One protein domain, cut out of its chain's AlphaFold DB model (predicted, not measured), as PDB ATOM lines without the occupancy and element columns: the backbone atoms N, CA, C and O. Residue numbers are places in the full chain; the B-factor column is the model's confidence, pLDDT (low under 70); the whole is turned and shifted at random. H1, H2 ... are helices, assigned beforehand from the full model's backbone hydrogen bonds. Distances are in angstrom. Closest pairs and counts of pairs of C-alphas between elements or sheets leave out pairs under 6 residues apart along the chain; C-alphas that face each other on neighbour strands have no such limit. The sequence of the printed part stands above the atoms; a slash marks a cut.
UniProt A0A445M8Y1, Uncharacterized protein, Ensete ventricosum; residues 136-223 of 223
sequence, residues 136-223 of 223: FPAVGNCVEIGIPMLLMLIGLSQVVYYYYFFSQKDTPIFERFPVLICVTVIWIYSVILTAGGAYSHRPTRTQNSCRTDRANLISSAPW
ATOM      1  N   PHE A 136     162.161 202.941 130.153       85.75
ATOM      2  CA  PHE A 136     162.508 202.089 131.290       85.75
ATOM      3  C   PHE A 136     161.572 202.270 132.503       85.75
ATOM      4  O   PHE A 136     161.107 201.261 133.041       85.75
ATOM      5  N   PRO A 137     161.166 203.496 132.895       86.38
ATOM      6  CA  PRO A 137     160.191 203.685 133.972       86.38
ATOM      7  C   PRO A 137     158.827 203.050 133.679       86.38
ATOM      8  O   PRO A 137     158.124 202.652 134.607       86.38
ATOM      9  N   ALA A 138     158.449 202.910 132.401       82.56
ATOM     10  CA  ALA A 138     157.194 202.266 132.028       82.56
ATOM     11  C   ALA A 138     157.190 200.769 132.382       82.56
ATOM     12  O   ALA A 138     156.164 200.258 132.828       82.56
ATOM     13  N   VAL A 139     158.343 200.099 132.275       84.56
ATOM     14  CA  VAL A 139     158.532 198.705 132.716       84.56
ATOM     15  C   VAL A 139     158.371 198.593 134.238       84.56
ATOM     16  O   VAL A 139     157.777 197.639 134.736       84.56
ATOM     17  N   GLY A 140     158.823 199.608 134.979       82.75
ATOM     18  CA  GLY A 140     158.692 199.681 136.437       82.75
ATOM     19  C   GLY A 140     157.256 199.856 136.948       82.75
ATOM     20  O   GLY A 140     156.979 199.501 138.092       82.75
ATOM     21  N   ASN A 141     156.318 200.338 136.121       84.00
ATOM     22  CA  ASN A 141     154.905 200.439 136.521       84.00
ATOM     23  C   ASN A 141     154.271 199.064 136.786       84.00
ATOM     24  O   ASN A 141     153.313 198.976 137.555       84.00
ATOM     25  N   CYS A 142     154.805 198.004 136.170       85.06
ATOM     26  CA  CYS A 142     154.424 196.629 136.451       85.06
ATOM     27  C   CYS A 142     155.657 195.735 136.598       85.06
ATOM     28  O   CYS A 142     156.029 194.990 135.691       85.06
ATOM     29  N   VAL A 143     156.287 195.795 137.771       85.31
ATOM     30  CA  VAL A 143     157.524 195.055 138.054       85.31
ATOM     31  C   VAL A 143     157.368 193.535 137.896       85.31
ATOM     32  O   VAL A 143     158.293 192.866 137.441       85.31
ATOM     33  N   GLU A 144     156.179 193.002 138.199       85.56
ATOM     34  CA  GLU A 144     155.865 191.569 138.132       85.56
ATOM     35  C   GLU A 144     155.893 191.017 136.695       85.56
ATOM     36  O   GLU A 144     156.234 189.858 136.499       85.56
ATOM     37  N   ILE A 145     155.598 191.844 135.684       86.50
ATOM     38  CA  ILE A 145     155.698 191.479 134.256       86.50
ATOM     39  C   ILE A 145     157.041 191.951 133.678       86.50
ATOM     40  O   ILE A 145     157.664 191.265 132.865       86.50
ATOM     41  N   GLY A 146     157.514 193.114 134.129       86.25
ATOM     42  CA  GLY A 146     158.728 193.753 133.641       86.25
ATOM     43  C   GLY A 146     160.012 192.986 133.960       86.25
ATOM     44  O   GLY A 146     160.851 192.822 133.075       86.25
ATOM     45  N   ILE A 147     160.169 192.473 135.187       90.31
ATOM     46  CA  ILE A 147     161.362 191.694 135.564       90.31
ATOM     47  C   ILE A 147     161.461 190.397 134.746       90.31
ATOM     48  O   ILE A 147     162.516 190.183 134.144       90.31
ATOM     49  N   PRO A 148     160.408 189.556 134.643       90.31
ATOM     50  CA  PRO A 148     160.450 188.375 133.785       90.31
ATOM     51  C   PRO A 148     160.771 188.707 132.328       90.31
ATOM     52  O   PRO A 148     161.543 187.986 131.704       90.31
ATOM     53  N   MET A 149     160.245 189.815 131.797       89.00
ATOM     54  CA  MET A 149     160.550 190.254 130.433       89.00
ATOM     55  C   MET A 149     162.036 190.574 130.249       89.00
ATOM     56  O   MET A 149     162.638 190.124 129.274       89.00
ATOM     57  N   LEU A 150     162.642 191.318 131.180       88.81
ATOM     58  CA  LEU A 150     164.068 191.651 131.128       88.81
ATOM     59  C   LEU A 150     164.945 190.410 131.299       88.81
ATOM     60  O   LEU A 150     165.877 190.215 130.524       88.81
ATOM     61  N   LEU A 151     164.629 189.546 132.267       89.75
ATOM     62  CA  LEU A 151     165.364 188.301 132.495       89.75
ATOM     63  C   LEU A 151     165.279 187.366 131.290       89.75
ATOM     64  O   LEU A 151     166.290 186.795 130.895       89.75
ATOM     65  N   MET A 152     164.101 187.238 130.679       87.44
ATOM     66  CA  MET A 152     163.910 186.409 129.492       87.44
ATOM     67  C   MET A 152     164.663 186.971 128.284       87.44
ATOM     68  O   MET A 152     165.291 186.210 127.551       87.44
ATOM     69  N   LEU A 153     164.651 188.292 128.095       87.38
ATOM     70  CA  LEU A 153     165.366 188.949 127.002       87.38
ATOM     71  C   LEU A 153     166.887 188.831 127.160       87.38
ATOM     72  O   LEU A 153     167.575 188.482 126.201       87.38
ATOM     73  N   ILE A 154     167.410 189.062 128.369       87.25
ATOM     74  CA  ILE A 154     168.832 188.861 128.682       87.25
ATOM     75  C   ILE A 154     169.188 187.381 128.524       87.25
ATOM     76  O   ILE A 154     170.167 187.061 127.860       87.25
ATOM     77  N   GLY A 155     168.372 186.478 129.070       85.31
ATOM     78  CA  GLY A 155     168.573 185.036 128.984       85.31
ATOM     79  C   GLY A 155     168.653 184.551 127.540       85.31
ATOM     80  O   GLY A 155     169.629 183.912 127.173       85.31
ATOM     81  N   LEU A 156     167.692 184.918 126.689       80.25
ATOM     82  CA  LEU A 156     167.712 184.549 125.271       80.25
ATOM     83  C   LEU A 156     168.900 185.171 124.531       80.25
ATOM     84  O   LEU A 156     169.550 184.477 123.759       80.25
ATOM     85  N   SER A 157     169.240 186.434 124.798       79.31
ATOM     86  CA  SER A 157     170.394 187.079 124.159       79.31
ATOM     87  C   SER A 157     171.727 186.424 124.546       79.31
ATOM     88  O   SER A 157     172.594 186.258 123.692       79.31
ATOM     89  N   GLN A 158     171.901 186.054 125.816       78.69
ATOM     90  CA  GLN A 158     173.135 185.449 126.328       78.69
ATOM     91  C   GLN A 158     173.237 183.963 125.962       78.69
ATOM     92  O   GLN A 158     174.311 183.495 125.596       78.69
ATOM     93  N   VAL A 159     172.126 183.221 126.008       72.75
ATOM     94  CA  VAL A 159     172.080 181.799 125.626       72.75
ATOM     95  C   VAL A 159     172.306 181.632 124.128       72.75
ATOM     96  O   VAL A 159     173.048 180.734 123.744       72.75
ATOM     97  N   VAL A 160     171.745 182.505 123.280       67.12
ATOM     98  CA  VAL A 160     172.038 182.504 121.836       67.12
ATOM     99  C   VAL A 160     173.517 182.798 121.591       67.12
ATOM    100  O   VAL A 160     174.152 182.067 120.839       67.12
ATOM    101  N   TYR A 161     174.095 183.790 122.277       67.19
ATOM    102  CA  TYR A 161     175.525 184.094 122.171       67.19
ATOM    103  C   TYR A 161     176.410 182.911 122.607       67.19
ATOM    104  O   TYR A 161     177.334 182.525 121.892       67.19
ATOM    105  N   TYR A 162     176.097 182.285 123.746       69.00
ATOM    106  CA  TYR A 162     176.832 181.133 124.268       69.00
ATOM    107  C   TYR A 162     176.701 179.898 123.364       69.00
ATOM    108  O   TYR A 162     177.696 179.243 123.057       69.00
ATOM    109  N   TYR A 163     175.489 179.594 122.890       65.12
ATOM    110  CA  TYR A 163     175.228 178.457 122.006       65.12
ATOM    111  C   TYR A 163     175.859 178.646 120.620       65.12
ATOM    112  O   TYR A 163     176.418 177.697 120.071       65.12
ATOM    113  N   TYR A 164     175.838 179.867 120.076       61.84
ATOM    114  CA  TYR A 164     176.525 180.210 118.829       61.84
ATOM    115  C   TYR A 164     178.046 180.047 118.960       61.84
ATOM    116  O   TYR A 164     178.673 179.431 118.100       61.84
ATOM    117  N   PHE A 165     178.630 180.512 120.071       63.41
ATOM    118  CA  PHE A 165     180.066 180.390 120.329       63.41
ATOM    119  C   PHE A 165     180.530 178.929 120.471       63.41
ATOM    120  O   PHE A 165     181.623 178.594 120.020       63.41
ATOM    121  N   PHE A 166     179.713 178.051 121.066       61.69
ATOM    122  CA  PHE A 166     180.100 176.662 121.347       61.69
ATOM    123  C   PHE A 166     179.641 175.625 120.310       61.69
ATOM    124  O   PHE A 166     180.272 174.577 120.198       61.69
ATOM    125  N   SER A 167     178.533 175.851 119.592       60.81
ATOM    126  CA  SER A 167     177.857 174.775 118.847       60.81
ATOM    127  C   SER A 167     177.951 174.866 117.323       60.81
ATOM    128  O   SER A 167     177.560 173.905 116.667       60.81
ATOM    129  N   GLN A 168     178.483 175.956 116.744       58.38
ATOM    130  CA  GLN A 168     178.744 176.107 115.293       58.38
ATOM    131  C   GLN A 168     177.569 175.677 114.377       58.38
ATOM    132  O   GLN A 168     177.762 175.296 113.225       58.38
ATOM    133  N   LYS A 169     176.337 175.693 114.904       56.31
ATOM    134  CA  LYS A 169     175.115 175.287 114.213       56.31
ATOM    135  C   LYS A 169     174.281 176.522 113.927       56.31
ATOM    136  O   LYS A 169     173.730 177.137 114.842       56.31
ATOM    137  N   ASP A 170     174.154 176.824 112.643       54.31
ATOM    138  CA  ASP A 170     173.350 177.921 112.115       54.31
ATOM    139  C   ASP A 170     171.857 177.658 112.353       54.31
ATOM    140  O   ASP A 170     171.156 177.077 111.524       54.31
ATOM    141  N   THR A 171     171.335 178.098 113.498       56.19
ATOM    142  CA  THR A 171     169.885 178.211 113.715       56.19
ATOM    143  C   THR A 171     169.487 179.691 113.715       56.19
ATOM    144  O   THR A 171     169.301 180.294 114.770       56.19
ATOM    145  N   PRO A 172     169.307 180.314 112.531       58.69
ATOM    146  CA  PRO A 172     169.137 181.768 112.397       58.69
ATOM    147  C   PRO A 172     167.804 182.306 112.952       58.69
ATOM    148  O   PRO A 172     167.561 183.512 112.934       58.69
ATOM    149  N   ILE A 173     166.902 181.431 113.405       60.53
ATOM    150  CA  ILE A 173     165.542 181.792 113.829       60.53
ATOM    151  C   ILE A 173     165.545 182.456 115.211       60.53
ATOM    152  O   ILE A 173     164.895 183.487 115.392       60.53
ATOM    153  N   PHE A 174     166.297 181.910 116.173       58.47
ATOM    154  CA  PHE A 174     166.355 182.456 117.537       58.47
ATOM    155  C   PHE A 174     167.151 183.763 117.624       58.47
ATOM    156  O   PHE A 174     166.904 184.575 118.510       58.47
ATOM    157  N   GLU A 175     168.050 184.001 116.669       62.12
ATOM    158  CA  GLU A 175     168.894 185.195 116.616       62.12
ATOM    159  C   GLU A 175     168.169 186.409 116.011       62.12
ATOM    160  O   GLU A 175     168.352 187.542 116.455       62.12
ATOM    161  N   ARG A 176     167.286 186.188 115.026       65.81
ATOM    162  CA  ARG A 176     166.625 187.282 114.290       65.81
ATOM    163  C   ARG A 176     165.379 187.836 114.976       65.81
ATOM    164  O   ARG A 176     165.047 189.001 114.764       65.81
ATOM    165  N   PHE A 177     164.691 187.034 115.792       75.62
ATOM    166  CA  PHE A 177     163.411 187.421 116.406       75.62
ATOM    167  C   PHE A 177     163.302 187.232 117.935       75.62
ATOM    168  O   PHE A 177     162.189 187.005 118.421       75.62
ATOM    169  N   PRO A 178     164.378 187.380 118.738       78.44
ATOM    170  CA  PRO A 178     164.315 187.121 120.180       78.44
ATOM    171  C   PRO A 178     163.291 188.025 120.878       78.44
ATOM    172  O   PRO A 178     162.541 187.572 121.739       78.44
ATOM    173  N   VAL A 179     163.184 189.287 120.448       81.81
ATOM    174  CA  VAL A 179     162.238 190.257 121.014       81.81
ATOM    175  C   VAL A 179     160.782 189.844 120.777       81.81
ATOM    176  O   VAL A 179     159.974 189.939 121.696       81.81
ATOM    177  N   LEU A 180     160.430 189.356 119.581       83.25
ATOM    178  CA  LEU A 180     159.051 188.940 119.279       83.25
ATOM    179  C   LEU A 180     158.643 187.708 120.093       83.25
ATOM    180  O   LEU A 180     157.526 187.652 120.607       83.25
ATOM    181  N   ILE A 181     159.563 186.753 120.255       83.69
ATOM    182  CA  ILE A 181     159.348 185.560 121.082       83.69
ATOM    183  C   ILE A 181     159.149 185.965 122.548       83.69
ATOM    184  O   ILE A 181     158.164 185.551 123.158       83.69
ATOM    185  N   CYS A 182     160.019 186.828 123.090       86.88
ATOM    186  CA  CYS A 182     159.884 187.352 124.454       86.88
ATOM    187  C   CYS A 182     158.519 188.007 124.669       86.88
ATOM    188  O   CYS A 182     157.814 187.674 125.616       86.88
ATOM    189  N   VAL A 183     158.130 188.923 123.776       87.75
ATOM    190  CA  VAL A 183     156.859 189.651 123.883       87.75
ATOM    191  C   VAL A 183     155.671 188.692 123.848       87.75
ATOM    192  O   VAL A 183     154.747 188.856 124.635       87.75
ATOM    193  N   THR A 184     155.706 187.667 122.995       88.31
ATOM    194  CA  THR A 184     154.613 186.689 122.876       88.31
ATOM    195  C   THR A 184     154.469 185.853 124.147       88.31
ATOM    196  O   THR A 184     153.367 185.715 124.677       88.31
ATOM    197  N   VAL A 185     155.578 185.336 124.683       90.19
ATOM    198  CA  VAL A 185     155.571 184.520 125.908       90.19
ATOM    199  C   VAL A 185     155.154 185.348 127.122       90.19
ATOM    200  O   VAL A 185     154.302 184.915 127.898       90.19
ATOM    201  N   ILE A 186     155.695 186.559 127.264       90.75
ATOM    202  CA  ILE A 186     155.338 187.471 128.355       90.75
ATOM    203  C   ILE A 186     153.876 187.911 128.256       90.75
ATOM    204  O   ILE A 186     153.198 188.019 129.276       90.75
ATOM    205  N   TRP A 187     153.357 188.116 127.045       89.94
ATOM    206  CA  TRP A 187     151.944 188.417 126.857       89.94
ATOM    207  C   TRP A 187     151.057 187.260 127.337       89.94
ATOM    208  O   TRP A 187     150.159 187.493 128.145       89.94
ATOM    209  N   ILE A 188     151.354 186.008 126.962       90.69
ATOM    210  CA  ILE A 188     150.624 184.826 127.462       90.69
ATOM    211  C   ILE A 188     150.702 184.744 128.995       90.69
ATOM    212  O   ILE A 188     149.683 184.563 129.661       90.69
ATOM    213  N   TYR A 189     151.891 184.944 129.565       89.00
ATOM    214  CA  TYR A 189     152.094 184.981 131.014       89.00
ATOM    215  C   TYR A 189     151.220 186.049 131.697       89.00
ATOM    216  O   TYR A 189     150.545 185.763 132.687       89.00
ATOM    217  N   SER A 190     151.151 187.257 131.130       87.38
ATOM    218  CA  SER A 190     150.317 188.344 131.658       87.38
ATOM    219  C   SER A 190     148.814 188.044 131.592       87.38
ATOM    220  O   SER A 190     148.067 188.411 132.504       87.38
ATOM    221  N   VAL A 191     148.360 187.323 130.560       88.19
ATOM    222  CA  VAL A 191     146.968 186.865 130.440       88.19
ATOM    223  C   VAL A 191     146.638 185.858 131.540       88.19
ATOM    224  O   VAL A 191     145.605 185.998 132.195       88.19
ATOM    225  N   ILE A 192     147.529 184.898 131.806       88.75
ATOM    226  CA  ILE A 192     147.344 183.895 132.866       88.75
ATOM    227  C   ILE A 192     147.255 184.567 134.242       88.75
ATOM    228  O   ILE A 192     146.348 184.263 135.014       88.75
ATOM    229  N   LEU A 193     148.139 185.524 134.541       85.62
ATOM    230  CA  LEU A 193     148.100 186.271 135.805       85.62
ATOM    231  C   LEU A 193     146.831 187.118 135.960       85.62
ATOM    232  O   LEU A 193     146.279 187.226 137.057       85.62
ATOM    233  N   THR A 194     146.351 187.701 134.859       85.50
ATOM    234  CA  THR A 194     145.104 188.476 134.849       85.50
ATOM    235  C   THR A 194     143.896 187.568 135.102       85.50
ATOM    236  O   THR A 194     143.059 187.898 135.942       85.50
ATOM    237  N   ALA A 195     143.836 186.400 134.453       85.69
ATOM    238  CA  ALA A 195     142.780 185.406 134.657       85.69
ATOM    239  C   ALA A 195     142.817 184.785 136.065       85.69
ATOM    240  O   ALA A 195     141.770 184.550 136.663       85.69
ATOM    241  N   GLY A 196     144.013 184.587 136.628       83.94
ATOM    242  CA  GLY A 196     144.222 184.098 137.993       83.94
ATOM    243  C   GLY A 196     143.858 185.099 139.099       83.94
ATOM    244  O   GLY A 196     144.009 184.785 140.275       83.94
ATOM    245  N   GLY A 197     143.400 186.309 138.757       81.81
ATOM    246  CA  GLY A 197     142.929 187.300 139.728       81.81
ATOM    247  C   GLY A 197     144.031 187.971 140.557       81.81
ATOM    248  O   GLY A 197     143.709 188.710 141.490       81.81
ATOM    249  N   ALA A 198     145.309 187.787 140.197       78.75
ATOM    250  CA  ALA A 198     146.466 188.310 140.935       78.75
ATOM    251  C   ALA A 198     146.417 189.839 141.138       78.75
ATOM    252  O   ALA A 198     146.901 190.371 142.137       78.75
ATOM    253  N   TYR A 199     145.764 190.550 140.213       78.81
ATOM    254  CA  TYR A 199     145.672 192.010 140.206       78.81
ATOM    255  C   TYR A 199     144.333 192.576 140.692       78.81
ATOM    256  O   TYR A 199     144.193 193.793 140.762       78.81
ATOM    257  N   SER A 200     143.339 191.749 141.037       75.25
ATOM    258  CA  SER A 200     141.975 192.230 141.332       75.25
ATOM    259  C   SER A 200     141.864 193.073 142.612       75.25
ATOM    260  O   SER A 200     141.001 193.941 142.688       75.25
ATOM    261  N   HIS A 201     142.770 192.883 143.577       77.62
ATOM    262  CA  HIS A 201     142.783 193.603 144.864       77.62
ATOM    263  C   HIS A 201     143.921 194.633 144.980       77.62
ATOM    264  O   HIS A 201     144.221 195.131 146.062       77.62
ATOM    265  N   ARG A 202     144.601 194.942 143.870       80.94
ATOM    266  CA  ARG A 202     145.704 195.917 143.828       80.94
ATOM    267  C   ARG A 202     145.180 197.338 143.561       80.94
ATOM    268  O   ARG A 202     144.078 197.478 143.036       80.94
ATOM    269  N   PRO A 203     145.943 198.401 143.871       82.50
ATOM    270  CA  PRO A 203     145.545 199.773 143.546       82.50
ATOM    271  C   PRO A 203     145.309 199.966 142.038       82.50
ATOM    272  O   PRO A 203     145.982 199.358 141.204       82.50
ATOM    273  N   THR A 204     144.375 200.852 141.680       79.06
ATOM    274  CA  THR A 204     143.920 201.111 140.295       79.06
ATOM    275  C   THR A 204     145.054 201.421 139.318       79.06
ATOM    276  O   THR A 204     145.023 200.964 138.178       79.06
ATOM    277  N   ARG A 205     146.106 202.121 139.760       78.25
ATOM    278  CA  ARG A 205     147.298 202.393 138.938       78.25
ATOM    279  C   ARG A 205     148.016 201.107 138.498       78.25
ATOM    280  O   ARG A 205     148.417 200.993 137.340       78.25
ATOM    281  N   THR A 206     148.141 200.136 139.402       77.31
ATOM    282  CA  THR A 206     148.722 198.817 139.116       77.31
ATOM    283  C   THR A 206     147.774 197.991 138.255       77.31
ATOM    284  O   THR A 206     148.222 197.347 137.315       77.31
ATOM    285  N   GLN A 207     146.462 198.066 138.497       78.44
ATOM    286  CA  GLN A 207     145.477 197.371 137.663       78.44
ATOM    287  C   GLN A 207     145.506 197.843 136.204       78.44
ATOM    288  O   GLN A 207     145.485 197.013 135.303       78.44
ATOM    289  N   ASN A 208     145.616 199.151 135.969       79.44
ATOM    290  CA  ASN A 208     145.671 199.717 134.619       79.44
ATOM    291  C   ASN A 208     146.965 199.368 133.868       79.44
ATOM    292  O   ASN A 208     146.964 199.356 132.643       79.44
ATOM    293  N   SER A 209     148.063 199.114 134.588       80.88
ATOM    294  CA  SER A 209     149.378 198.847 133.982       80.88
ATOM    295  C   SER A 209     149.679 197.353 133.836       80.88
ATOM    296  O   SER A 209     150.363 196.962 132.899       80.88
ATOM    297  N   CYS A 210     149.204 196.525 134.772       81.19
ATOM    298  CA  CYS A 210     149.524 195.098 134.839       81.19
ATOM    299  C   CYS A 210     148.454 194.187 134.238       81.19
ATOM    300  O   CYS A 210     148.757 193.041 133.914       81.19
ATOM    301  N   ARG A 211     147.201 194.645 134.115       81.38
ATOM    302  CA  ARG A 211     146.134 193.807 133.564       81.38
ATOM    303  C   ARG A 211     146.001 193.988 132.059       81.38
ATOM    304  O   ARG A 211     146.065 195.100 131.541       81.38
ATOM    305  N   THR A 212     145.726 192.888 131.370       80.31
ATOM    306  CA  THR A 212     145.539 192.868 129.914       80.31
ATOM    307  C   THR A 212     144.143 193.313 129.464       80.31
ATOM    308  O   THR A 212     143.977 193.721 128.317       80.31
ATOM    309  N   ASP A 213     143.145 193.294 130.351       76.69
ATOM    310  CA  ASP A 213     141.737 193.598 130.052       76.69
ATOM    311  C   ASP A 213     141.392 195.097 130.090       76.69
ATOM    312  O   ASP A 213     140.376 195.515 129.543       76.69
ATOM    313  N   ARG A 214     142.238 195.932 130.704       74.06
ATOM    314  CA  ARG A 214     141.969 197.369 130.915       74.06
ATOM    315  C   ARG A 214     142.390 198.278 129.763       74.06
ATOM    316  O   ARG A 214     142.055 199.458 129.778       74.06
ATOM    317  N   ALA A 215     143.114 197.755 128.776       68.38
ATOM    318  CA  ALA A 215     143.627 198.561 127.672       68.38
ATOM    319  C   ALA A 215     142.543 198.962 126.652       68.38
ATOM    320  O   ALA A 215     142.783 199.871 125.863       68.38
ATOM    321  N   ASN A 216     141.389 198.275 126.626       74.06
ATOM    322  CA  ASN A 216     140.265 198.486 125.691       74.06
ATOM    323  C   ASN A 216     140.642 198.545 124.193       74.06
ATOM    324  O   ASN A 216     139.835 198.952 123.358       74.06
ATOM    325  N   LEU A 217     141.855 198.103 123.836       73.69
ATOM    326  CA  LEU A 217     142.396 198.192 122.478       73.69
ATOM    327  C   LEU A 217     141.711 197.236 121.496       73.69
ATOM    328  O   LEU A 217     141.649 197.514 120.308       73.69
ATOM    329  N   ILE A 218     141.229 196.093 121.984       74.44
ATOM    330  CA  ILE A 218     140.561 195.082 121.153       74.44
ATOM    331  C   ILE A 218     139.056 195.356 121.087       74.44
ATOM    332  O   ILE A 218     138.457 195.209 120.029       74.44
ATOM    333  N   SER A 219     138.452 195.781 122.200       71.88
ATOM    334  CA  SER A 219     137.015 196.061 122.295       71.88
ATOM    335  C   SER A 219     136.595 197.339 121.574       71.88
ATOM    336  O   SER A 219     135.461 197.423 121.119       71.88
ATOM    337  N   SER A 220     137.488 198.325 121.462       77.06
ATOM    338  CA  SER A 220     137.187 199.604 120.799       77.06
ATOM    339  C   SER A 220     137.669 199.651 119.343       77.06
ATOM    340  O   SER A 220     137.657 200.714 118.722       77.06
ATOM    341  N   ALA A 221     138.140 198.524 118.803       74.06
ATOM    342  CA  ALA A 221     138.562 198.428 117.415       74.06
ATOM    343  C   ALA A 221     137.332 198.326 116.489       74.06
ATOM    344  O   ALA A 221     136.392 197.610 116.818       74.06
ATOM    345  N   PRO A 222     137.315 199.019 115.337       65.19
ATOM    346  CA  PRO A 222     136.144 199.098 114.457       65.19
ATOM    347  C   PRO A 222     135.963 197.890 113.511       65.19
ATOM    348  O   PRO A 222     135.244 198.024 112.521       65.19
ATOM    349  N   TRP A 223     136.660 196.771 113.747       58.25
ATOM    350  CA  TRP A 223     136.599 195.562 112.910       58.25
ATOM    351  C   TRP A 223     135.408 194.658 113.237       58.25
ATOM    352  O   TRP A 223     134.972 194.636 114.409       58.25
TER     353      TRP A 223
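Overview. This is residues 136 to 223 of the 223 residues of an uncharacterized protein of Ensete ventricosum (UniProt A0A445M8Y1). Two long helices, H2 and H4, run opposite ways with H3 in the turn; H1 and H5 lie near the other end, and residues 214 to 223 stick out. The printed part has 88 residues and five named helices, H1 to H5: all helix. It is loose, radius of gyration of the C-alphas 16.4 A, spanning 49 by 32 by 24 A.

Arrangement. Past H1, residues 136 to 140, find H2, 143 to 167; past H3, 172 to 176, H4, 178 to 195, touches H2. Their tilt is a shallow 34 degrees, only just short of steep; the closest C-alphas are Leu 153 and Cys 182, 6.3 A. H5, 204 to 210, follows by a short link. Every O i to N i+4 pair is within hydrogen-bond range except in H2, 20 of 21.

Along the chain. H2 runs 34.5 A from C-alpha 143 at (157.524, 195.055, 138.054); H5 ends at C-alpha 210, (149.524, 195.098, 134.839).

Size, cuts and confidence. The printed part has no cut; pLDDT is under 70 at residues 160 to 176, 215 and 222 to 223.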